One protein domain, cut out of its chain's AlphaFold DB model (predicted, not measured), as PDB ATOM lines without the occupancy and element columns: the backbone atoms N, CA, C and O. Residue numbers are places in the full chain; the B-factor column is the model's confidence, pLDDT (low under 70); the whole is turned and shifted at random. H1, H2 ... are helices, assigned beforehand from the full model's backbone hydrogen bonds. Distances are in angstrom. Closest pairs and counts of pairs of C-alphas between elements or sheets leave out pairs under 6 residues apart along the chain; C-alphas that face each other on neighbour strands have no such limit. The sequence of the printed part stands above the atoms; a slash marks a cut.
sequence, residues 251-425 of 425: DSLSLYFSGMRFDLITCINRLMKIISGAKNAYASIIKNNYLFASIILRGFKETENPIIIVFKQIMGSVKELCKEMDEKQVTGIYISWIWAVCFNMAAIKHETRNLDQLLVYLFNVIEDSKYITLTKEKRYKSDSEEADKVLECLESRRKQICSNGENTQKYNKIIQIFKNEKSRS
ATOM      1  N   ASP A 251       8.126  -5.449  55.324       76.25
ATOM      2  CA  ASP A 251       8.851  -4.975  54.149       76.25
ATOM      3  C   ASP A 251      10.075  -5.841  53.871       76.25
ATOM      4  O   ASP A 251      10.279  -6.250  52.722       76.25
ATOM      5  N   SER A 252      10.831  -6.199  54.916       74.12
ATOM      6  CA  SER A 252      11.901  -7.184  54.823       74.12
ATOM      7  C   SER A 252      11.343  -8.485  54.246       74.12
ATOM      8  O   SER A 252      11.740  -8.857  53.151       74.12
ATOM      9  N   LEU A 253      10.360  -9.128  54.887       74.50
ATOM     10  CA  LEU A 253       9.754 -10.380  54.404       74.50
ATOM     11  C   LEU A 253       9.191 -10.293  52.975       74.50
ATOM     12  O   LEU A 253       9.312 -11.240  52.197       74.50
ATOM     13  N   SER A 254       8.610  -9.154  52.600       69.94
ATOM     14  CA  SER A 254       7.960  -8.921  51.310       69.94
ATOM     15  C   SER A 254       8.909  -9.040  50.122       69.94
ATOM     16  O   SER A 254       8.489  -9.476  49.048       69.94
ATOM     17  N   LEU A 255      10.183  -8.692  50.330       64.94
ATOM     18  CA  LEU A 255      11.252  -8.845  49.348       64.94
ATOM     19  C   LEU A 255      11.622 -10.319  49.124       64.94
ATOM     20  O   LEU A 255      12.202 -10.635  48.088       64.94
ATOM     21  N   TYR A 256      11.284 -11.201  50.070       63.97
ATOM     22  CA  TYR A 256      11.711 -12.602  50.099       63.97
ATOM     23  C   TYR A 256      10.609 -13.601  49.748       63.97
ATOM     24  O   TYR A 256      10.931 -14.726  49.379       63.97
ATOM     25  N   PHE A 257       9.331 -13.202  49.761       59.72
ATOM     26  CA  PHE A 257       8.213 -14.030  49.276       59.72
ATOM     27  C   PHE A 257       8.199 -14.233  47.745       59.72
ATOM     28  O   PHE A 257       7.141 -14.356  47.136       59.72
ATOM     29  N   SER A 258       9.356 -14.183  47.092       56.41
ATOM     30  CA  SER A 258       9.503 -14.512  45.682       56.41
ATOM     31  C   SER A 258      10.773 -15.330  45.492       56.41
ATOM     32  O   SER A 258      11.812 -14.771  45.140       56.41
ATOM     33  N   GLY A 259      10.693 -16.643  45.722       56.84
ATOM     34  CA  GLY A 259      11.717 -17.580  45.243       56.84
ATOM     35  C   GLY A 259      12.604 -18.250  46.293       56.84
ATOM     36  O   GLY A 259      13.571 -18.899  45.902       56.84
ATOM     37  N   MET A 260      12.295 -18.157  47.592       61.78
ATOM     38  CA  MET A 260      12.978 -18.943  48.631       61.78
ATOM     39  C   MET A 260      11.994 -19.744  49.480       61.78
ATOM     40  O   MET A 260      10.951 -19.239  49.888       61.78
ATOM     41  N   ARG A 261      12.375 -20.985  49.813       64.38
ATOM     42  CA  ARG A 261      11.666 -21.784  50.821       64.38
ATOM     43  C   ARG A 261      11.796 -21.101  52.178       64.38
ATOM     44  O   ARG A 261      12.902 -20.806  52.625       64.38
ATOM     45  N   PHE A 262      10.663 -20.877  52.828       71.94
ATOM     46  CA  PHE A 262      10.574 -20.141  54.081       71.94
ATOM     47  C   PHE A 262       9.747 -20.934  55.091       71.94
ATOM     48  O   PHE A 262       8.584 -21.249  54.835       71.94
ATOM     49  N   ASP A 263      10.328 -21.245  56.253       77.25
ATOM     50  CA  ASP A 263       9.587 -21.857  57.359       77.25
ATOM     51  C   ASP A 263       8.730 -20.795  58.067       77.25
ATOM     52  O   ASP A 263       9.089 -20.222  59.104       77.25
ATOM     53  N   LEU A 264       7.576 -20.522  57.453       79.19
ATOM     54  CA  LEU A 264       6.591 -19.563  57.940       79.19
ATOM     55  C   LEU A 264       6.125 -19.894  59.362       79.19
ATOM     56  O   LEU A 264       5.930 -18.983  60.161       79.19
ATOM     57  N   ILE A 265       5.964 -21.177  59.692       80.56
ATOM     58  CA  ILE A 265       5.431 -21.607  60.989       80.56
ATOM     59  C   ILE A 265       6.429 -21.267  62.089       80.56
ATOM     60  O   ILE A 265       6.069 -20.594  63.053       80.56
ATOM     61  N   THR A 266       7.693 -21.667  61.929       80.94
ATOM     62  CA  THR A 266       8.742 -21.357  62.911       80.94
ATOM     63  C   THR A 266       8.905 -19.849  63.084       80.94
ATOM     64  O   THR A 266       8.992 -19.360  64.213       80.94
ATOM     65  N   CYS A 267       8.897 -19.099  61.980       82.44
ATOM     66  CA  CYS A 267       9.016 -17.646  62.001       82.44
ATOM     67  C   CYS A 267       7.870 -16.972  62.770       82.44
ATOM     68  O   CYS A 267       8.119 -16.192  63.693       82.44
ATOM     69  N   ILE A 268       6.617 -17.314  62.448       82.88
ATOM     70  CA  ILE A 268       5.438 -16.762  63.126       82.88
ATOM     71  C   ILE A 268       5.408 -17.178  64.595       82.88
ATOM     72  O   ILE A 268       5.158 -16.334  65.449       82.88
ATOM     73  N   ASN A 269       5.732 -18.427  64.926       83.19
ATOM     74  CA  ASN A 269       5.738 -18.892  66.314       83.19
ATOM     75  C   ASN A 269       6.745 -18.128  67.176       83.19
ATOM     76  O   ASN A 269       6.450 -17.782  68.321       83.19
ATOM     77  N   ARG A 270       7.926 -17.825  66.634       82.44
ATOM     78  CA  ARG A 270       8.939 -17.039  67.349       82.44
ATOM     79  C   ARG A 270       8.550 -15.574  67.461       82.44
ATOM     80  O   ARG A 270       8.702 -15.013  68.542       82.44
ATOM     81  N   LEU A 271       7.985 -14.989  66.406       83.12
ATOM     82  CA  LEU A 271       7.420 -13.643  66.459       83.12
ATOM     83  C   LEU A 271       6.323 -13.549  67.532       83.12
ATOM     84  O   LEU A 271       6.369 -12.668  68.384       83.12
ATOM     85  N   MET A 272       5.382 -14.494  67.549       81.44
ATOM     86  CA  MET A 272       4.304 -14.544  68.539       81.44
ATOM     87  C   MET A 272       4.826 -14.740  69.960       81.44
ATOM     88  O   MET A 272       4.299 -14.114  70.870       81.44
ATOM     89  N   LYS A 273       5.887 -15.536  70.155       81.56
ATOM     90  CA  LYS A 273       6.534 -15.708  71.464       81.56
ATOM     91  C   LYS A 273       7.168 -14.414  71.978       81.56
ATOM     92  O   LYS A 273       7.132 -14.151  73.175       81.56
ATOM     93  N   ILE A 274       7.754 -13.618  71.083       80.06
ATOM     94  CA  ILE A 274       8.280 -12.291  71.424       80.06
ATOM     95  C   ILE A 274       7.122 -11.382  71.861       80.06
ATOM     96  O   ILE A 274       7.186 -10.748  72.909       80.06
ATOM     97  N   ILE A 275       6.028 -11.370  71.097       80.25
ATOM     98  CA  ILE A 275       4.877 -10.494  71.355       80.25
ATOM     99  C   ILE A 275       4.134 -10.875  72.631       80.25
ATOM    100  O   ILE A 275       3.727  -9.986  73.371       80.25
ATOM    101  N   SER A 276       3.951 -12.171  72.897       77.88
ATOM    102  CA  SER A 276       3.268 -12.657  74.099       77.88
ATOM    103  C   SER A 276       4.015 -12.284  75.378       77.88
ATOM    104  O   SER A 276       3.387 -12.142  76.419       77.88
ATOM    105  N   GLY A 277       5.339 -12.110  75.304       75.81
ATOM    106  CA  GLY A 277       6.146 -11.619  76.421       75.81
ATOM    107  C   GLY A 277       5.969 -10.124  76.706       75.81
ATOM    108  O   GLY A 277       6.347  -9.681  77.786       75.81
ATOM    109  N   ALA A 278       5.381  -9.360  75.776       76.69
ATOM    110  CA  ALA A 278       5.270  -7.917  75.901       76.69
ATOM    111  C   ALA A 278       4.143  -7.484  76.847       76.69
ATOM    112  O   ALA A 278       3.011  -7.961  76.745       76.69
ATOM    113  N   LYS A 279       4.402  -6.464  77.677       75.38
ATOM    114  CA  LYS A 279       3.439  -5.884  78.637       75.38
ATOM    115  C   LYS A 279       2.040  -5.590  78.067       75.38
ATOM    116  O   LYS A 279       1.059  -5.678  78.795       75.38
ATOM    117  N   ASN A 280       1.939  -5.241  76.780       79.06
ATOM    118  CA  ASN A 280       0.680  -4.966  76.074       79.06
ATOM    119  C   ASN A 280       0.516  -5.856  74.824       79.06
ATOM    120  O   ASN A 280       0.218  -5.359  73.731       79.06
ATOM    121  N   ALA A 281       0.725  -7.167  74.970       79.62
ATOM    122  CA  ALA A 281       0.641  -8.146  73.883       79.62
ATOM    123  C   ALA A 281      -0.660  -8.031  73.061       79.62
ATOM    124  O   ALA A 281      -0.603  -7.885  71.839       79.62
ATOM    125  N   TYR A 282      -1.828  -7.996  73.717       82.38
ATOM    126  CA  TYR A 282      -3.129  -7.878  73.041       82.38
ATOM    127  C   TYR A 282      -3.219  -6.632  72.144       82.38
ATOM    128  O   TYR A 282      -3.512  -6.738  70.952       82.38
ATOM    129  N   ALA A 283      -2.906  -5.452  72.689       80.62
ATOM    130  CA  ALA A 283      -2.953  -4.201  71.934       80.62
ATOM    131  C   ALA A 283      -1.963  -4.205  70.756       80.62
ATOM    132  O   ALA A 283      -2.281  -3.700  69.679       80.62
ATOM    133  N   SER A 284      -0.790  -4.818  70.937       79.69
ATOM    134  CA  SER A 284       0.240  -4.938  69.897       79.69
ATOM    135  C   SER A 284      -0.219  -5.827  68.737       79.69
ATOM    136  O   SER A 284      -0.009  -5.477  67.575       79.69
ATOM    137  N   ILE A 285      -0.909  -6.935  69.030       80.75
ATOM    138  CA  ILE A 285      -1.482  -7.827  68.010       80.75
ATOM    139  C   ILE A 285      -2.614  -7.127  67.254       80.75
ATOM    140  O   ILE A 285      -2.628  -7.149  66.025       80.75
ATOM    141  N   ILE A 286      -3.548  -6.483  67.964       82.12
ATOM    142  CA  ILE A 286      -4.697  -5.809  67.340       82.12
ATOM    143  C   ILE A 286      -4.243  -4.653  66.449       82.12
ATOM    144  O   ILE A 286      -4.658  -4.584  65.297       82.12
ATOM    145  N   LYS A 287      -3.348  -3.789  66.942       80.06
ATOM    146  CA  LYS A 287      -2.855  -2.615  66.205       80.06
ATOM    147  C   LYS A 287      -2.148  -2.980  64.896       80.06
ATOM    148  O   LYS A 287      -2.171  -2.190  63.960       80.06
ATOM    149  N   ASN A 288      -1.516  -4.154  64.841       79.12
ATOM    150  CA  ASN A 288      -0.703  -4.596  63.705       79.12
ATOM    151  C   ASN A 288      -1.309  -5.812  62.978       79.12
ATOM    152  O   ASN A 288      -0.628  -6.475  62.195       79.12
ATOM    153  N   ASN A 289      -2.590  -6.103  63.216       79.75
ATOM    154  CA  ASN A 289      -3.324  -7.252  62.679       79.75
ATOM    155  C   ASN A 289      -3.214  -7.404  61.155       79.75
ATOM    156  O   ASN A 289      -3.031  -8.511  60.653       79.75
ATOM    157  N   TYR A 290      -3.304  -6.290  60.427       77.62
ATOM    158  CA  TYR A 290      -3.217  -6.244  58.979       77.62
ATOM    159  C   TYR A 290      -1.854  -6.752  58.512       77.62
ATOM    160  O   TYR A 290      -1.798  -7.617  57.644       77.62
ATOM    161  N   LEU A 291      -0.774  -6.296  59.153       78.00
ATOM    162  CA  LEU A 291       0.587  -6.716  58.826       78.00
ATOM    163  C   LEU A 291       0.776  -8.210  59.101       78.00
ATOM    164  O   LEU A 291       1.267  -8.916  58.226       78.00
ATOM    165  N   PHE A 292       0.306  -8.734  60.242       77.88
ATOM    166  CA  PHE A 292       0.340 -10.183  60.504       77.88
ATOM    167  C   PHE A 292      -0.407 -10.986  59.443       77.88
ATOM    168  O   PHE A 292       0.134 -11.954  58.908       77.88
ATOM    169  N   ALA A 293      -1.636 -10.583  59.118       79.00
ATOM    170  CA  ALA A 293      -2.425 -11.258  58.101       79.00
ATOM    171  C   ALA A 293      -1.724 -11.204  56.739       79.00
ATOM    172  O   ALA A 293      -1.631 -12.222  56.061       79.00
ATOM    173  N   SER A 294      -1.161 -10.057  56.360       77.94
ATOM    174  CA  SER A 294      -0.420  -9.906  55.110       77.94
ATOM    175  C   SER A 294       0.864 -10.742  55.081       77.94
ATOM    176  O   SER A 294       1.174 -11.292  54.026       77.94
ATOM    177  N   ILE A 295       1.584 -10.905  56.201       78.00
ATOM    178  CA  ILE A 295       2.727 -11.833  56.309       78.00
ATOM    179  C   ILE A 295       2.263 -13.270  56.053       78.00
ATOM    180  O   ILE A 295       2.814 -13.957  55.194       78.00
ATOM    181  N   ILE A 296       1.237 -13.718  56.782       78.50
ATOM    182  CA  ILE A 296       0.744 -15.101  56.738       78.50
ATOM    183  C   ILE A 296       0.207 -15.438  55.342       78.50
ATOM    184  O   ILE A 296       0.623 -16.422  54.732       78.50
ATOM    185  N   LEU A 297      -0.677 -14.591  54.807       78.06
ATOM    186  CA  LEU A 297      -1.314 -14.800  53.506       78.06
ATOM    187  C   LEU A 297      -0.309 -14.808  52.355       78.06
ATOM    188  O   LEU A 297      -0.498 -15.527  51.374       78.06
ATOM    189  N   ARG A 298       0.761 -14.018  52.460       75.94
ATOM    190  CA  ARG A 298       1.811 -13.980  51.443       75.94
ATOM    191  C   ARG A 298       2.753 -15.173  51.562       75.94
ATOM    192  O   ARG A 298       3.054 -15.789  50.545       75.94
ATOM    193  N   GLY A 299       3.114 -15.560  52.785       73.06
ATOM    194  CA  GLY A 299       3.911 -16.758  53.050       73.06
ATOM    195  C   GLY A 299       3.236 -18.060  52.616       73.06
ATOM    196  O   GLY A 299       3.926 -19.010  52.263       73.06
ATOM    197  N   PHE A 300       1.902 -18.099  52.542       76.75
ATOM    198  CA  PHE A 300       1.170 -19.244  51.992       76.75
ATOM    199  C   PHE A 300       1.502 -19.589  50.538       76.75
ATOM    200  O   PHE A 300       1.274 -20.724  50.129       76.75
ATOM    201  N   LYS A 301       2.040 -18.647  49.758       71.06
ATOM    202  CA  LYS A 301       2.475 -18.918  48.379       71.06
ATOM    203  C   LYS A 301       3.796 -19.684  48.313       71.06
ATOM    204  O   LYS A 301       4.042 -20.373  47.331       71.06
ATOM    205  N   GLU A 302       4.601 -19.600  49.370       69.94
ATOM    206  CA  GLU A 302       5.972 -20.117  49.402       69.94
ATOM    207  C   GLU A 302       6.109 -21.412  50.227       69.94
ATOM    208  O   GLU A 302       7.206 -21.948  50.382       69.94
ATOM    209  N   THR A 303       5.003 -21.923  50.780       69.44
ATOM    210  CA  THR A 303       4.954 -23.191  51.525       69.44
ATOM    211  C   THR A 303       4.500 -24.342  50.631       69.44
ATOM    212  O   THR A 303       3.568 -24.207  49.844       69.44
ATOM    213  N   GLU A 304       5.107 -25.514  50.815       69.94
ATOM    214  CA  GLU A 304       4.697 -26.761  50.147       69.94
ATOM    215  C   GLU A 304       3.481 -27.411  50.824       69.94
ATOM    216  O   GLU A 304       2.732 -28.164  50.204       69.94
ATOM    217  N   ASN A 305       3.257 -27.096  52.104       73.19
ATOM    218  CA  ASN A 305       2.134 -27.623  52.871       73.19
ATOM    219  C   ASN A 305       0.805 -26.960  52.476       73.19
ATOM    220  O   ASN A 305       0.773 -25.748  52.239       73.19
ATOM    221  N   PRO A 306      -0.322 -27.701  52.516       79.44
ATOM    222  CA  PRO A 306      -1.647 -27.126  52.327       79.44
ATOM    223  C   PRO A 306      -1.898 -25.934  53.257       79.44
ATOM    224  O   PRO A 306      -1.758 -26.041  54.477       79.44
ATOM    225  N   ILE A 307      -2.345 -24.820  52.675       80.94
ATOM    226  CA  ILE A 307      -2.581 -23.530  53.347       80.94
ATOM    227  C   ILE A 307      -3.353 -23.683  54.665       80.94
ATOM    228  O   ILE A 307      -2.966 -23.132  55.692       80.94
ATOM    229  N   ILE A 308      -4.424 -24.479  54.655       82.00
ATOM    230  CA  ILE A 308      -5.270 -24.689  55.833       82.00
ATOM    231  C   ILE A 308      -4.539 -25.405  56.980       82.00
ATOM    232  O   ILE A 308      -4.837 -25.146  58.143       82.00
ATOM    233  N   ILE A 309      -3.577 -26.285  56.683       84.38
ATOM    234  CA  ILE A 309      -2.782 -26.991  57.700       84.38
ATOM    235  C   ILE A 309      -1.826 -26.005  58.370       84.38
ATOM    236  O   ILE A 309      -1.805 -25.911  59.596       84.38
ATOM    237  N   VAL A 310      -1.108 -25.220  57.564       83.00
ATOM    238  CA  VAL A 310      -0.190 -24.181  58.049       83.00
ATOM    239  C   VAL A 310      -0.944 -23.159  58.897       83.00
ATOM    240  O   VAL A 310      -0.514 -22.816  59.997       83.00
ATOM    241  N   PHE A 311      -2.116 -22.721  58.433       85.19
ATOM    242  CA  PHE A 311      -2.947 -21.787  59.182       85.19
ATOM    243  C   PHE A 311      -3.409 -22.353  60.525       85.19
ATOM    244  O   PHE A 311      -3.300 -21.671  61.538       85.19
ATOM    245  N   LYS A 312      -3.868 -23.612  60.564       86.88
ATOM    246  CA  LYS A 312      -4.252 -24.290  61.813       86.88
ATOM    247  C   LYS A 312      -3.095 -24.359  62.809       86.88
ATOM    248  O   LYS A 312      -3.311 -24.143  63.997       86.88
ATOM    249  N   GLN A 313      -1.878 -24.629  62.341       87.06
ATOM    250  CA  GLN A 313      -0.688 -24.676  63.194       87.06
ATOM    251  C   GLN A 313      -0.317 -23.296  63.748       87.06
ATOM    252  O   GLN A 313      -0.039 -23.174  64.942       87.06
ATOM    253  N   ILE A 314      -0.373 -22.255  62.910       85.62
ATOM    254  CA  ILE A 314      -0.179 -20.866  63.344       85.62
ATOM    255  C   ILE A 314      -1.226 -20.502  64.403       85.62
ATOM    256  O   ILE A 314      -0.874 -20.033  65.481       85.62
ATOM    257  N   MET A 315      -2.501 -20.784  64.139       84.81
ATOM    258  CA  MET A 315      -3.612 -20.484  65.048       84.81
ATOM    259  C   MET A 315      -3.508 -21.236  66.375       84.81
ATOM    260  O   MET A 315      -3.704 -20.640  67.431       84.81
ATOM    261  N   GLY A 316      -3.148 -22.522  66.344       85.12
ATOM    262  CA  GLY A 316      -2.893 -23.302  67.556       85.12
ATOM    263  C   GLY A 316      -1.744 -22.724  68.383       85.12
ATOM    264  O   GLY A 316      -1.851 -22.624  69.601       85.12
ATOM    265  N   SER A 317      -0.684 -22.262  67.717       83.44
ATOM    266  CA  SER A 317       0.455 -21.622  68.382       83.44
ATOM    267  C   SER A 317       0.074 -20.272  68.992       83.44
ATOM    268  O   SER A 317       0.468 -19.984  70.117       83.44
ATOM    269  N   VAL A 318      -0.743 -19.466  68.301       81.06
ATOM    270  CA  VAL A 318      -1.297 -18.216  68.850       81.06
ATOM    271  C   VAL A 318      -2.163 -18.498  70.077       81.06
ATOM    272  O   VAL A 318      -1.979 -17.827  71.088       81.06
ATOM    273  N   LYS A 319      -3.058 -19.498  70.017       83.31
ATOM    274  CA  LYS A 319      -3.921 -19.884  71.147       83.31
ATOM    275  C   LYS A 319      -3.091 -20.270  72.372       83.31
ATOM    276  O   LYS A 319      -3.354 -19.766  73.457       83.31
ATOM    277  N   GLU A 320      -2.068 -21.104  72.194       85.25
ATOM    278  CA  GLU A 320      -1.198 -21.538  73.296       85.25
ATOM    279  C   GLU A 320      -0.363 -20.385  73.869       85.25
ATOM    280  O   GLU A 320      -0.270 -20.226  75.085       85.25
ATOM    281  N   LEU A 321       0.219 -19.545  73.009       79.69
ATOM    282  CA  LEU A 321       1.037 -18.403  73.436       79.69
ATOM    283  C   LEU A 321       0.209 -17.295  74.100       79.69
ATOM    284  O   LEU A 321       0.745 -16.525  74.888       79.69
ATOM    285  N   CYS A 322      -1.088 -17.223  73.801       80.81
ATOM    286  CA  CYS A 322      -2.017 -16.251  74.375       80.81
ATOM    287  C   CYS A 322      -2.913 -16.856  75.468       80.81
ATOM    288  O   CYS A 322      -3.910 -16.237  75.821       80.81
ATOM    289  N   LYS A 323      -2.592 -18.034  76.020       83.88
ATOM    290  CA  LYS A 323      -3.443 -18.716  77.018       83.88
ATOM    291  C   LYS A 323      -3.670 -17.938  78.316       83.88
ATOM    292  O   LYS A 323      -4.609 -18.230  79.045       83.88
ATOM    293  N   GLU A 324      -2.790 -16.987  78.619       83.31
ATOM    294  CA  GLU A 324      -2.912 -16.094  79.776       83.31
ATOM    295  C   GLU A 324      -3.841 -14.898  79.501       83.31
ATOM    296  O   GLU A 324      -4.221 -14.189  80.431       83.31
ATOM    297  N   MET A 325      -4.217 -14.665  78.236       86.25
ATOM    298  CA  MET A 325      -5.214 -13.661  77.865       86.25
ATOM    299  C   MET A 325      -6.620 -14.158  78.185       86.25
ATOM    300  O   MET A 325      -6.905 -15.355  78.135       86.25
ATOM    301  N   ASP A 326      -7.533 -13.228  78.455       87.25
ATOM    302  CA  ASP A 326      -8.935 -13.593  78.626       87.25
ATOM    303  C   ASP A 326      -9.595 -13.993  77.286       87.25
ATOM    304  O   ASP A 326      -9.181 -13.587  76.197       87.25
ATOM    305  N   GLU A 327     -10.675 -14.774  77.361       87.31
ATOM    306  CA  GLU A 327     -11.411 -15.268  76.185       87.31
ATOM    307  C   GLU A 327     -11.926 -14.152  75.261       87.31
ATOM    308  O   GLU A 327     -12.027 -14.333  74.042       87.31
ATOM    309  N   LYS A 328     -12.237 -12.963  75.800       87.38
ATOM    310  CA  LYS A 328     -12.681 -11.822  74.983       87.38
ATOM    311  C   LYS A 328     -11.514 -11.237  74.196       87.38
ATOM    312  O   LYS A 328     -11.710 -10.858  73.041       87.38
ATOM    313  N   GLN A 329     -10.321 -11.175  74.781       86.88
ATOM    314  CA  GLN A 329      -9.104 -10.740  74.099       86.88
ATOM    315  C   GLN A 329      -8.738 -11.703  72.969       86.88
ATOM    316  O   GLN A 329      -8.589 -11.271  71.824       86.88
ATOM    317  N   VAL A 330      -8.696 -13.008  73.243       86.06
ATOM    318  CA  VAL A 330      -8.413 -14.028  72.218       86.06
ATOM    319  C   VAL A 330      -9.456 -13.974  71.092       86.06
ATOM    320  O   VAL A 330      -9.103 -13.895  69.913       86.06
ATOM    321  N   THR A 331     -10.744 -13.878  71.437       88.88
ATOM    322  CA  THR A 331     -11.827 -13.680  70.456       88.88
ATOM    323  C   THR A 331     -11.643 -12.387  69.650       88.88
ATOM    324  O   THR A 331     -11.875 -12.358  68.440       88.88
ATOM    325  N   GLY A 332     -11.190 -11.308  70.291       87.50
ATOM    326  CA  GLY A 332     -10.877 -10.040  69.639       87.50
ATOM    327  C   GLY A 332      -9.783 -10.169  68.576       87.50
ATOM    328  O   GLY A 332      -9.924  -9.580  67.501       87.50
ATOM    329  N   ILE A 333      -8.743 -10.969  68.833       86.25
ATOM    330  CA  ILE A 333      -7.680 -11.269  67.858       86.25
ATOM    331  C   ILE A 333      -8.273 -11.987  66.639       86.25
ATOM    332  O   ILE A 333      -8.028 -11.571  65.507       86.25
ATOM    333  N   TYR A 334      -9.117 -13.001  66.844       88.81
ATOM    334  CA  TYR A 334      -9.746 -13.735  65.739       88.81
ATOM    335  C   TYR A 334     -10.661 -12.856  64.886       88.81
ATOM    336  O   TYR A 334     -10.587 -12.906  63.659       88.81
ATOM    337  N   ILE A 335     -11.466 -11.987  65.506       89.62
ATOM    338  CA  ILE A 335     -12.301 -11.015  64.778       89.62
ATOM    339  C   ILE A 335     -11.430 -10.056  63.958       89.62
ATOM    340  O   ILE A 335     -11.741  -9.745  62.808       89.62
ATOM    341  N   SER A 336     -10.319  -9.611  64.541       87.38
ATOM    342  CA  SER A 336      -9.348  -8.746  63.880       87.38
ATOM    343  C   SER A 336      -8.702  -9.424  62.661       87.38
ATOM    344  O   SER A 336      -8.490  -8.791  61.627       87.38
ATOM    345  N   TRP A 337      -8.460 -10.734  62.734       87.12
ATOM    346  CA  TRP A 337      -7.948 -11.525  61.613       87.12
ATOM    347  C   TRP A 337      -9.009 -11.796  60.544       87.12
ATOM    348  O   TRP A 337      -8.673 -11.768  59.363       87.12
ATOM    349  N   ILE A 338     -10.281 -11.982  60.918       90.06
ATOM    350  CA  ILE A 338     -11.399 -12.053  59.960       90.06
ATOM    351  C   ILE A 338     -11.432 -10.781  59.109       90.06
ATOM    352  O   ILE A 338     -11.454 -10.874  57.882       90.06
ATOM    353  N   TRP A 339     -11.362  -9.607  59.747       88.25
ATOM    354  CA  TRP A 339     -11.284  -8.330  59.036       88.25
ATOM    355  C   TRP A 339     -10.106  -8.307  58.063       88.25
ATOM    356  O   TRP A 339     -10.284  -8.077  56.868       88.25
ATOM    357  N   ALA A 340      -8.900  -8.587  58.562       84.19
ATOM    358  CA  ALA A 340      -7.683  -8.489  57.771       84.19
ATOM    359  C   ALA A 340      -7.665  -9.476  56.589       84.19
ATOM    360  O   ALA A 340      -7.231  -9.117  55.494       84.19
ATOM    361  N   VAL A 341      -8.176 -10.694  56.773       84.25
ATOM    362  CA  VAL A 341      -8.310 -11.692  55.706       84.25
ATOM    363  C   VAL A 341      -9.310 -11.224  54.645       84.25
ATOM    364  O   VAL A 341      -8.980 -11.243  53.459       84.25
ATOM    365  N   CYS A 342     -10.490 -10.740  55.042       86.19
ATOM    366  CA  CYS A 342     -11.481 -10.205  54.103       86.19
ATOM    367  C   CYS A 342     -10.971  -8.965  53.358       86.19
ATOM    368  O   CYS A 342     -11.203  -8.834  52.157       86.19
ATOM    369  N   PHE A 343     -10.233  -8.092  54.042       82.81
ATOM    370  CA  PHE A 343      -9.619  -6.918  53.437       82.81
ATOM    371  C   PHE A 343      -8.586  -7.313  52.377       82.81
ATOM    372  O   PHE A 343      -8.651  -6.844  51.244       82.81
ATOM    373  N   ASN A 344      -7.677  -8.242  52.698       76.00
ATOM    374  CA  ASN A 344      -6.687  -8.734  51.737       76.00
ATOM    375  C   ASN A 344      -7.348  -9.467  50.546       76.00
ATOM    376  O   ASN A 344      -6.873  -9.332  49.418       76.00
ATOM    377  N   MET A 345      -8.460 -10.190  50.763       76.38
ATOM    378  CA  MET A 345      -9.265 -10.779  49.677       76.38
ATOM    379  C   MET A 345      -9.810  -9.708  48.724       76.38
ATOM    380  O   MET A 345      -9.727  -9.871  47.506       76.38
ATOM    381  N   ALA A 346     -10.368  -8.626  49.271       73.94
ATOM    382  CA  ALA A 346     -11.031  -7.594  48.484       73.94
ATOM    383  C   ALA A 346     -10.047  -6.626  47.804       73.94
ATOM    384  O   ALA A 346     -10.273  -6.212  46.669       73.94
ATOM    385  N   ALA A 347      -8.941  -6.286  48.471       64.88
ATOM    386  CA  ALA A 347      -7.976  -5.306  47.984       64.88
ATOM    387  C   ALA A 347      -7.021  -5.866  46.920       64.88
ATOM    388  O   ALA A 347      -6.639  -5.140  46.003       64.88
ATOM    389  N   ILE A 348      -6.607  -7.138  47.016       55.03
ATOM    390  CA  ILE A 348      -5.399  -7.585  46.299       55.03
ATOM    391  C   ILE A 348      -5.692  -8.366  45.002       55.03
ATOM    392  O   ILE A 348      -4.769  -8.623  44.233       55.03
ATOM    393  N   LYS A 349      -6.946  -8.740  44.683       52.19
ATOM    394  CA  LYS A 349      -7.258  -9.628  43.527       52.19
ATOM    395  C   LYS A 349      -6.291 -10.830  43.422       52.19
ATOM    396  O   LYS A 349      -5.994 -11.322  42.336       52.19
ATOM    397  N   HIS A 350      -5.730 -11.284  44.544       51.38
ATOM    398  CA  HIS A 350      -4.871 -12.453  44.558       51.38
ATOM    399  C   HIS A 350      -5.778 -13.675  44.505       51.38
ATOM    400  O   HIS A 350      -6.532 -13.919  45.446       51.38
ATOM    401  N   GLU A 351      -5.666 -14.462  43.434       48.72
ATOM    402  CA  GLU A 351      -6.176 -15.833  43.359       48.72
ATOM    403  C   GLU A 351      -5.421 -16.730  44.350       48.72
ATOM    404  O   GLU A 351      -4.663 -17.630  43.994       48.72
ATOM    405  N   THR A 352      -5.578 -16.468  45.641       54.75
ATOM    406  CA  THR A 352      -5.106 -17.386  46.669       54.75
ATOM    407  C   THR A 352      -6.227 -18.401  46.838       54.75
ATOM    408  O   THR A 352      -7.284 -18.100  47.394       54.75
ATOM    409  N   ARG A 353      -6.046 -19.593  46.263       56.69
ATOM    410  CA  ARG A 353      -6.990 -20.707  46.422       56.69
ATOM    411  C   ARG A 353      -7.195 -20.976  47.921       56.69
ATOM    412  O   ARG A 353      -6.245 -20.898  48.695       56.69
ATOM    413  N   ASN A 354      -8.417 -21.331  48.320       67.62
ATOM    414  CA  ASN A 354      -8.788 -21.761  49.681       67.62
ATOM    415  C   ASN A 354      -8.904 -20.674  50.769       67.62
ATOM    416  O   ASN A 354      -9.011 -21.015  51.947       67.62
ATOM    417  N   LEU A 355      -8.964 -19.387  50.413       74.75
ATOM    418  CA  LEU A 355      -9.244 -18.314  51.382       74.75
ATOM    419  C   LEU A 355     -10.599 -18.492  52.098       74.75
ATOM    420  O   LEU A 355     -10.703 -18.220  53.293       74.75
ATOM    421  N   ASP A 356     -11.605 -19.039  51.412       80.50
ATOM    422  CA  ASP A 356     -12.918 -19.338  52.003       80.50
ATOM    423  C   ASP A 356     -12.807 -20.346  53.161       80.50
ATOM    424  O   ASP A 356     -13.471 -20.199  54.185       80.50
ATOM    425  N   GLN A 357     -11.912 -21.336  53.050       84.06
ATOM    426  CA  GLN A 357     -11.675 -22.320  54.113       84.06
ATOM    427  C   GLN A 357     -11.022 -21.685  55.344       84.06
ATOM    428  O   GLN A 357     -11.341 -22.070  56.469       84.06
ATOM    429  N   LEU A 358     -10.130 -20.706  55.144       85.88
ATOM    430  CA  LEU A 358      -9.523 -19.946  56.242       85.88
ATOM    431  C   LEU A 358     -10.576 -19.144  56.997       85.88
ATOM    432  O   LEU A 358     -10.600 -19.155  58.226       85.88
ATOM    433  N   LEU A 359     -11.462 -18.480  56.251       87.75
ATOM    434  CA  LEU A 359     -12.536 -17.683  56.820       87.75
ATOM    435  C   LEU A 359     -13.499 -18.561  57.624       87.75
ATOM    436  O   LEU A 359     -13.751 -18.276  58.790       87.75
ATOM    437  N   VAL A 360     -13.961 -19.678  57.056       88.56
ATOM    438  CA  VAL A 360     -14.811 -20.643  57.775       88.56
ATOM    439  C   VAL A 360     -14.112 -21.172  59.032       88.56
ATOM    440  O   VAL A 360     -14.730 -21.260  60.091       88.56
ATOM    441  N   TYR A 361     -12.815 -21.478  58.953       89.88
ATOM    442  CA  TYR A 361     -12.051 -21.920  60.118       89.88
ATOM    443  C   TYR A 361     -11.975 -20.846  61.217       89.88
ATOM    444  O   TYR A 361     -12.186 -21.172  62.384       89.88
ATOM    445  N   LEU A 362     -11.747 -19.575  60.866       89.38
ATOM    446  CA  LEU A 362     -11.750 -18.455  61.821       89.38
ATOM    447  C   LEU A 362     -13.105 -18.260  62.512       89.38
ATOM    448  O   LEU A 362     -13.150 -17.886  63.678       89.38
ATOM    449  N   PHE A 363     -14.214 -18.522  61.824       89.81
ATOM    450  CA  PHE A 363     -15.530 -18.497  62.462       89.81
ATOM    451  C   PHE A 363     -15.723 -19.668  63.429       89.81
ATOM    452  O   PHE A 363     -16.269 -19.486  64.517       89.81
ATOM    453  N   ASN A 364     -15.235 -20.854  63.060       89.31
ATOM    454  CA  ASN A 364     -15.381 -22.063  63.869       89.31
ATOM    455  C   ASN A 364     -14.453 -22.097  65.093       89.31
ATOM    456  O   ASN A 364     -14.782 -22.762  66.068       89.31
ATOM    457  N   VAL A 365     -13.304 -21.408  65.060       88.06
ATOM    458  CA  VAL A 365     -12.375 -21.356  66.207       88.06
ATOM    459  C   VAL A 365     -12.878 -20.448  67.334       88.06
ATOM    460  O   VAL A 365     -12.430 -20.576  68.469       88.06
ATOM    461  N   ILE A 366     -13.809 -19.535  67.042       88.81
ATOM    462  CA  ILE A 366     -14.496 -18.752  68.071       88.81
ATOM    463  C   ILE A 366     -15.500 -19.688  68.738       88.81
ATOM    464  O   ILE A 366     -16.530 -19.993  68.145       88.81
ATOM    465  N   GLU A 367     -15.201 -20.155  69.948       80.31
ATOM    466  CA  GLU A 367     -15.982 -21.208  70.613       80.31
ATOM    467  C   GLU A 367     -17.374 -20.738  71.049       80.31
ATOM    468  O   GLU A 367     -18.325 -21.498  70.943       80.31
ATOM    469  N   ASP A 368     -17.520 -19.486  71.494       81.25
ATOM    470  CA  ASP A 368     -18.790 -18.980  72.023       81.25
ATOM    471  C   ASP A 368     -19.059 -17.539  71.570       81.25
ATOM    472  O   ASP A 368     -18.248 -16.623  71.741       81.25
ATOM    473  N   SER A 369     -20.256 -17.311  71.023       84.12
ATOM    474  CA  SER A 369     -20.681 -15.987  70.569       84.12
ATOM    475  C   SER A 369     -20.776 -14.950  71.699       84.12
ATOM    476  O   SER A 369     -20.839 -13.751  71.414       84.12
ATOM    477  N   LYS A 370     -20.816 -15.356  72.977       85.44
ATOM    478  CA  LYS A 370     -20.871 -14.440  74.131       85.44
ATOM    479  C   LYS A 370     -19.610 -13.587  74.286       85.44
ATOM    480  O   LYS A 370     -19.687 -12.489  74.833       85.44
ATOM    481  N   TYR A 371     -18.470 -14.062  73.786       85.94
ATOM    482  CA  TYR A 371     -17.203 -13.328  73.847       85.94
ATOM    483  C   TYR A 371     -17.056 -12.302  72.714       85.94
ATOM    484  O   TYR A 371     -16.230 -11.392  72.797       85.94
ATOM    485  N   ILE A 372     -17.922 -12.376  71.694       87.25
ATOM    486  CA  ILE A 372     -18.015 -11.379  70.625       87.25
ATOM    487  C   ILE A 372     -18.702 -10.132  71.185       87.25
ATOM    488  O   ILE A 372     -19.928 -10.023  71.218       87.25
ATOM    489  N   THR A 373     -17.886  -9.189  71.641       81.44
ATOM    490  CA  THR A 373     -18.341  -7.942  72.261       81.44
ATOM    491  C   THR A 373     -17.911  -6.731  71.442       81.44
ATOM    492  O   THR A 373     -16.868  -6.740  70.782       81.44
ATOM    493  N   LEU A 374     -18.730  -5.680  71.481       71.69
ATOM    494  CA  LEU A 374     -18.400  -4.375  70.912       71.69
ATOM    495  C   LEU A 374     -17.339  -3.697  71.782       71.69
ATOM    496  O   LEU A 374     -17.532  -3.538  72.986       71.69
ATOM    497  N   THR A 375     -16.240  -3.259  71.171       67.12
ATOM    498  CA  THR A 375     -15.207  -2.472  71.855       67.12
ATOM    499  C   THR A 375     -15.384  -0.979  71.588       67.12
ATOM    500  O   THR A 375     -15.871  -0.547  70.534       67.12
ATOM    501  N   LYS A 376     -15.009  -0.155  72.575       62.06
ATOM    502  CA  LYS A 376     -14.941   1.307  72.406       62.06
ATOM    503  C   LYS A 376     -13.773   1.706  71.505       62.06
ATOM    504  O   LYS A 376     -13.892   2.651  70.736       62.06
ATOM    505  N   GLU A 377     -12.686   0.946  71.561       62.59
ATOM    506  CA  GLU A 377     -11.514   1.126  70.710       62.59
ATOM    507  C   GLU A 377     -11.759   0.527  69.320       62.59
ATOM    508  O   GLU A 377     -12.332  -0.563  69.204       62.59
ATOM    509  N   LYS A 378     -11.342   1.261  68.278       65.62
ATOM    510  CA  LYS A 378     -11.287   0.744  66.905       65.62
ATOM    511  C   LYS A 378     -10.254  -0.373  66.839       65.62
ATOM    512  O   LYS A 378      -9.139  -0.202  67.331       65.62
ATOM    513  N   ARG A 379     -10.608  -1.485  66.199       66.56
ATOM    514  CA  ARG A 379      -9.707  -2.632  66.028       66.56
ATOM    515  C   ARG A 379      -8.849  -2.511  64.777       66.56
ATOM    516  O   ARG A 379      -7.853  -3.216  64.665       66.56
ATOM    517  N   TYR A 380      -9.218  -1.627  63.856       69.56
ATOM    518  CA  TYR A 380      -8.501  -1.404  62.606       69.56
ATOM    519  C   TYR A 380      -8.636   0.053  62.145       69.56
ATOM    520  O   TYR A 380      -9.625   0.740  62.413       69.56
ATOM    521  N   LYS A 381      -7.596   0.536  61.458       64.19
ATOM    522  CA  LYS A 381      -7.640   1.783  60.690       64.19
ATOM    523  C   LYS A 381      -8.112   1.426  59.286       64.19
ATOM    524  O   LYS A 381      -7.366   0.778  58.564       64.19
ATOM    525  N   SER A 382      -9.325   1.824  58.938       66.69
ATOM    526  CA  SER A 382      -9.827   1.741  57.570       66.69
ATOM    527  C   SER A 382     -10.672   2.966  57.258       66.69
ATOM    528  O   SER A 382     -11.302   3.526  58.166       66.69
ATOM    529  N   ASP A 383     -10.697   3.368  55.994       75.62
ATOM    530  CA  ASP A 383     -11.693   4.323  55.515       75.62
ATOM    531  C   ASP A 383     -13.051   3.637  55.251       75.62
ATOM    532  O   ASP A 383     -13.217   2.420  55.423       75.62
ATOM    533  N   SER A 384     -14.058   4.436  54.888       78.56
ATOM    534  CA  SER A 384     -15.411   3.936  54.623       78.56
ATOM    535  C   SER A 384     -15.469   2.979  53.426       78.56
ATOM    536  O   SER A 384     -16.290   2.063  53.438       78.56
ATOM    537  N   GLU A 385     -14.637   3.177  52.400       82.25
ATOM    538  CA  GLU A 385     -14.647   2.371  51.174       82.25
ATOM    539  C   GLU A 385     -14.028   0.990  51.425       82.25
ATOM    540  O   GLU A 385     -14.555  -0.042  51.004       82.25
ATOM    541  N   GLU A 386     -12.925   0.949  52.170       82.25
ATOM    542  CA  GLU A 386     -12.280  -0.282  52.619       82.25
ATOM    543  C   GLU A 386     -13.211  -1.126  53.495       82.25
ATOM    544  O   GLU A 386     -13.275  -2.352  53.349       82.25
ATOM    545  N   ALA A 387     -13.972  -0.474  54.376       84.81
ATOM    546  CA  ALA A 387     -14.960  -1.145  55.207       84.81
ATOM    547  C   ALA A 387     -16.097  -1.768  54.382       84.81
ATOM    548  O   ALA A 387     -16.524  -2.886  54.678       84.81
ATOM    549  N   ASP A 388     -16.558  -1.083  53.333       88.31
ATOM    550  CA  ASP A 388     -17.585  -1.613  52.429       88.31
ATOM    551  C   ASP A 388     -17.102  -2.857  51.689       88.31
ATOM    552  O   ASP A 388     -17.784  -3.882  51.697       88.31
ATOM    553  N   LYS A 389     -15.869  -2.832  51.178       87.69
ATOM    554  CA  LYS A 389     -15.236  -3.994  50.535       87.69
ATOM    555  C   LYS A 389     -15.165  -5.214  51.459       87.69
ATOM    556  O   LYS A 389     -15.407  -6.343  51.025       87.69
ATOM    557  N   VAL A 390     -14.851  -5.012  52.740       88.75
ATOM    558  CA  VAL A 390     -14.833  -6.095  53.739       88.75
ATOM    559  C   VAL A 390     -16.239  -6.646  53.993       88.75
ATOM    560  O   VAL A 390     -16.419  -7.865  54.052       88.75
ATOM    561  N   LEU A 391     -17.242  -5.775  54.122       91.44
ATOM    562  CA  LEU A 391     -18.631  -6.180  54.343       91.44
ATOM    563  C   LEU A 391     -19.207  -6.941  53.138       91.44
ATOM    564  O   LEU A 391     -19.844  -7.978  53.324       91.44
ATOM    565  N   GLU A 392     -18.936  -6.491  51.914       90.81
ATOM    566  CA  GLU A 392     -19.317  -7.187  50.677       90.81
ATOM    567  C   GLU A 392     -18.643  -8.567  50.561       90.81
ATOM    568  O   GLU A 392     -19.275  -9.565  50.188       90.81
ATOM    569  N   CYS A 393     -17.362  -8.656  50.937       89.31
ATOM    570  CA  CYS A 393     -16.615  -9.913  50.987       89.31
ATOM    571  C   CYS A 393     -17.273 -10.944  51.921       89.31
ATOM    572  O   CYS A 393     -17.369 -12.122  51.562       89.31
ATOM    573  N   LEU A 394     -17.760 -10.507  53.086       91.62
ATOM    574  CA  LEU A 394     -18.480 -11.364  54.028       91.62
ATOM    575  C   LEU A 394     -19.867 -11.756  53.511       91.62
ATOM    576  O   LEU A 394     -20.221 -12.935  53.572       91.62
ATOM    577  N   GLU A 395     -20.631 -10.809  52.959       92.31
ATOM    578  CA  GLU A 395     -21.999 -11.082  52.501       92.31
ATOM    579  C   GLU A 395     -22.024 -12.065  51.329       92.31
ATOM    580  O   GLU A 395     -22.816 -13.011  51.330       92.31
ATOM    581  N   SER A 396     -21.084 -11.937  50.387       90.00
ATOM    582  CA  SER A 396     -20.928 -12.898  49.286       90.00
ATOM    583  C   SER A 396     -20.628 -14.333  49.758       90.00
ATOM    584  O   SER A 396     -20.924 -15.289  49.041       90.00
ATOM    585  N   ARG A 397     -20.110 -14.506  50.982       89.69
ATOM    586  CA  ARG A 397     -19.743 -15.802  51.587       89.69
ATOM    587  C   ARG A 397     -20.668 -16.246  52.711       89.69
ATOM    588  O   ARG A 397     -20.460 -17.306  53.306       89.69
ATOM    589  N   ARG A 398     -21.731 -15.489  52.985       91.75
ATOM    590  CA  ARG A 398     -22.652 -15.741  54.098       91.75
ATOM    591  C   ARG A 398     -23.171 -17.177  54.136       91.75
ATOM    592  O   ARG A 398     -23.188 -17.784  55.199       91.75
ATOM    593  N   LYS A 399     -23.542 -17.749  52.983       89.62
ATOM    594  CA  LYS A 399     -24.044 -19.137  52.893       89.62
ATOM    595  C   LYS A 399     -23.019 -20.182  53.349       89.62
ATOM    596  O   LYS A 399     -23.410 -21.201  53.900       89.62
ATOM    597  N   GLN A 400     -21.730 -19.941  53.112       88.56
ATOM    598  CA  GLN A 400     -20.650 -20.861  53.482       88.56
ATOM    599  C   GLN A 400     -20.289 -20.729  54.969       88.56
ATOM    600  O   GLN A 400     -20.028 -21.727  55.635       88.56
ATOM    601  N   ILE A 401     -20.289 -19.496  55.487       89.81
ATOM    602  CA  ILE A 401     -19.946 -19.191  56.882       89.81
ATOM    603  C   ILE A 401     -21.068 -19.631  57.830       89.81
ATOM    604  O   ILE A 401     -20.820 -20.296  58.837       89.81
ATOM    605  N   CYS A 402     -22.316 -19.293  57.498       90.50
ATOM    606  CA  CYS A 402     -23.505 -19.564  58.306       90.50
ATOM    607  C   CYS A 402     -24.027 -20.994  58.103       90.50
ATOM    608  O   CYS A 402     -25.196 -21.203  57.790       90.50
ATOM    609  N   SER A 403     -23.152 -21.985  58.275       85.00
ATOM    610  CA  SER A 403     -23.481 -23.407  58.123       85.00
ATOM    611  C   SER A 403     -24.371 -23.958  59.245       85.00
ATOM    612  O   SER A 403     -24.994 -25.004  59.077       85.00
ATOM    613  N   ASN A 404     -24.449 -23.268  60.387       87.06
ATOM    614  CA  ASN A 404     -25.299 -23.622  61.519       87.06
ATOM    615  C   ASN A 404     -25.834 -22.364  62.242       87.06
ATOM    616  O   ASN A 404     -25.437 -21.226  61.953       87.06
ATOM    617  N   GLY A 405     -26.766 -22.566  63.180       86.19
ATOM    618  CA  GLY A 405     -27.403 -21.474  63.926       86.19
ATOM    619  C   GLY A 405     -26.416 -20.649  64.759       86.19
ATOM    620  O   GLY A 405     -26.539 -19.427  64.837       86.19
ATOM    621  N   GLU A 406     -25.390 -21.289  65.314       87.75
ATOM    622  CA  GLU A 406     -24.369 -20.627  66.124       87.75
ATOM    623  C   GLU A 406     -23.474 -19.707  65.279       87.75
ATOM    624  O   GLU A 406     -23.291 -18.534  65.604       87.75
ATOM    625  N   ASN A 407     -22.992 -20.189  64.133       88.50
ATOM    626  CA  ASN A 407     -22.231 -19.394  63.172       88.50
ATOM    627  C   ASN A 407     -23.060 -18.238  62.615       88.50
ATOM    628  O   ASN A 407     -22.523 -17.155  62.400       88.50
ATOM    629  N   THR A 408     -24.374 -18.420  62.456       91.62
ATOM    630  CA  THR A 408     -25.284 -17.328  62.077       91.62
ATOM    631  C   THR A 408     -25.310 -16.227  63.143       91.62
ATOM    632  O   THR A 408     -25.241 -15.041  62.816       91.62
ATOM    633  N   GLN A 409     -25.351 -16.590  64.429       91.75
ATOM    634  CA  GLN A 409     -25.271 -15.617  65.524       91.75
ATOM    635  C   GLN A 409     -23.907 -14.915  65.569       91.75
ATOM    636  O   GLN A 409     -23.859 -13.689  65.702       91.75
ATOM    637  N   LYS A 410     -22.807 -15.668  65.418       93.38
ATOM    638  CA  LYS A 410     -21.440 -15.119  65.349       93.38
ATOM    639  C   LYS A 410     -21.307 -14.123  64.193       93.38
ATOM    640  O   LYS A 410     -20.856 -13.001  64.408       93.38
ATOM    641  N   TYR A 411     -21.778 -14.498  63.002       94.00
ATOM    642  CA  TYR A 411     -21.804 -13.656  61.803       94.00
ATOM    643  C   TYR A 411     -22.532 -12.337  62.043       94.00
ATOM    644  O   TYR A 411     -21.956 -11.273  61.827       94.00
ATOM    645  N   ASN A 412     -23.758 -12.385  62.568       92.62
ATOM    646  CA  ASN A 412     -24.544 -11.178  62.815       92.62
ATOM    647  C   ASN A 412     -23.845 -10.218  63.794       92.62
ATOM    648  O   ASN A 412     -23.798  -9.013  63.544       92.62
ATOM    649  N   LYS A 413     -23.252 -10.746  64.876       92.75
ATOM    650  CA  LYS A 413     -22.498  -9.934  65.845       92.75
ATOM    651  C   LYS A 413     -21.243  -9.313  65.224       92.75
ATOM    652  O   LYS A 413     -20.979  -8.134  65.446       92.75
ATOM    653  N   ILE A 414     -20.487 -10.069  64.425       92.12
ATOM    654  CA  ILE A 414     -19.273  -9.575  63.753       92.12
ATOM    655  C   ILE A 414     -19.618  -8.490  62.725       92.12
ATOM    656  O   ILE A 414     -18.998  -7.430  62.734       92.12
ATOM    657  N   ILE A 415     -20.659  -8.689  61.910       92.69
ATOM    658  CA  ILE A 415     -21.147  -7.670  60.967       92.69
ATOM    659  C   ILE A 415     -21.553  -6.387  61.700       92.69
ATOM    660  O   ILE A 415     -21.259  -5.289  61.228       92.69
ATOM    661  N   GLN A 416     -22.207  -6.499  62.860       90.50
ATOM    662  CA  GLN A 416     -22.574  -5.335  63.663       90.50
ATOM    663  C   GLN A 416     -21.341  -4.578  64.177       90.50
ATOM    664  O   GLN A 416     -21.323  -3.349  64.121       90.50
ATOM    665  N   ILE A 417     -20.306  -5.289  64.638       88.69
ATOM    666  CA  ILE A 417     -19.021  -4.676  65.011       88.69
ATOM    667  C   ILE A 417     -18.446  -3.925  63.810       88.69
ATOM    668  O   ILE A 417     -18.129  -2.745  63.922       88.69
ATOM    669  N   PHE A 418     -18.402  -4.567  62.643       89.44
ATOM    670  CA  PHE A 418     -17.790  -3.997  61.446       89.44
ATOM    671  C   PHE A 418     -18.513  -2.743  60.945       89.44
ATOM    672  O   PHE A 418     -17.868  -1.736  60.652       89.44
ATOM    673  N   LYS A 419     -19.850  -2.746  60.958       87.75
ATOM    674  CA  LYS A 419     -20.669  -1.562  60.648       87.75
ATOM    675  C   LYS A 419     -20.476  -0.425  61.657       87.75
ATOM    676  O   LYS A 419     -20.426   0.735  61.260       87.75
ATOM    677  N   ASN A 420     -20.351  -0.745  62.944       83.75
ATOM    678  CA  ASN A 420     -20.129   0.256  63.991       83.75
ATOM    679  C   ASN A 420     -18.725   0.867  63.943       83.75
ATOM    680  O   ASN A 420     -18.539   2.011  64.344       83.75
ATOM    681  N   GLU A 421     -17.721   0.120  63.491       78.19
ATOM    682  CA  GLU A 421     -16.378   0.670  63.297       78.19
ATOM    683  C   GLU A 421     -16.301   1.540  62.033       78.19
ATOM    684  O   GLU A 421     -15.654   2.589  62.079       78.19
ATOM    685  N   LYS A 422     -17.048   1.184  60.973       80.00
ATOM    686  CA  LYS A 422     -17.262   2.033  59.787       80.00
ATOM    687  C   LYS A 422     -17.904   3.375  60.147       80.00
ATOM    688  O   LYS A 422     -17.460   4.409  59.682       80.00
ATOM    689  N   SER A 423     -18.926   3.412  61.001       68.31
ATOM    690  CA  SER A 423     -19.579   4.687  61.358       68.31
ATOM    691  C   SER A 423     -18.710   5.633  62.201       68.31
ATOM    692  O   SER A 423     -19.106   6.769  62.452       68.31
ATOM    693  N   ARG A 424     -17.537   5.173  62.655       66.75
ATOM    694  CA  ARG A 424     -16.556   5.963  63.410       66.75
ATOM    695  C   ARG A 424     -15.389   6.463  62.542       66.75
ATOM    696  O   ARG A 424     -14.477   7.075  63.101       66.75
ATOM    697  N   SER A 425     -15.282   6.078  61.264       55.44
ATOM    698  CA  SER A 425     -14.311   6.639  60.294       55.44
ATOM    699  C   SER A 425     -14.865   7.916  59.698       55.44
ATOM    700  O   SER A 425     -14.076   8.877  59.623       55.44
TER     701      SER A 425
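Overview. This is residues 251 to 425 of the 425 residues of an uncharacterized protein of Nematocida parisii (strain ERTm3) (UniProt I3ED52). A compact, all-helix body is built round one long helix, H6, near its middle; H7 folds back beside H6, and H5 and H2 run lengthwise in much the same line farther along that side, with H3 and H4 in the space between H2 and H6. On the side of H6 away from H2, H8 and H10 lie side by side, running opposite ways, and cross H6 nearly at right angles, while the small helix H1 sits at the far edge beyond H4. The 175 printed residues hold ten named helices, H1 to H10 in order, and no named strand. The outline is rounded, spanning 40 by 37 by 32 A, and the radius of gyration of the C-alphas is 15.6 A.

Arrangement. Start at H1, residues 251 to 254, which only just touches H4, residues 289 to 299, with 3 pairs of C-alphas within 8 A, the closest those of Leu 253 and Ile 295 at 7.4 A. Next comes H2, residues 264 to 276, which touches H5, residues 307 to 321, the same way at a shallow tilt of 22 degrees; C-alphas 265 and 314 are closest, at 6.1 A. With residue 275 alone, H2 only just touches H3, residues 281 to 287, only at the corner, with 3 pairs of C-alphas within 8 A, the closest Ile 275 and Ala 281 at 5.5 A. Look then at H6, residues 327 to 348, which touches H3 at Ile 333 and Ile 286, the closest C-alphas at 6.2 A, and touches H4 at Ala 340 and Tyr 290, the closest at 5.1 A, at a steep tilt of 59 degrees. H4 and H5 are near each other. H6 and H7, residues 355 to 365, form a helical hairpin at a shallow tilt of 10 degrees, opposite ways; the closest C-alphas, of Tyr 334 and Leu 362, are 6.5 A apart. H8, residues 384 to 396, touches H6 with residues 339 to 347 of H6 alone, about perpendicular at 84 degrees, closest at Phe 343 and Val 390, whose C-alphas are 5.3 A apart. H9, residues 398 to 401, touches H7, the closest C-alphas being those of Ile 401 and Val 360 at 5.4 A. H10, residues 405 to 422, touches H8 opposite ways at a shallow tilt of 14 degrees, the closest C-alphas being those of Lys 422 and Ser 384 at 5.8 A. The helix packing is part aligned, part crossed, with 5 of 8 tilted pairs that touch at a shallow tilt. In H2 to H8 and H10 every O i to N i+4 pair is within hydrogen-bond range; H1 and H9 are too short for one.

Along the chain. Find C-alpha 251 at (8.851, -4.975, 54.149), where H1 begins. H2 is 17.9 A from first to last C-alpha, H4 15.3 A and H5 21.0 A, with the short H3, 10.1 A, before H4. H6, the longest, begins at C-alpha 327, (-11.411, -15.268, 76.185), and runs 31.4 A. H7 is 15.5 A long, H8 18.5 A, and the four-residue H9 comes next. H10 runs 25.9 A and ends at C-alpha 422, (-17.262, 2.033, 59.787).

Size, cuts and confidence. The two C-alphas farthest apart, of Gly 259 and Lys 370, are 43.7 A apart. The printed part has no cut and ends at the chain's last residue, 425. The one long link joins H7 to H8, residues 366 to 383. The mean pLDDT of the printed part is 80.1; 30 residues are under 70, among them 254 to 261, 347 to 354 and 375 to 382.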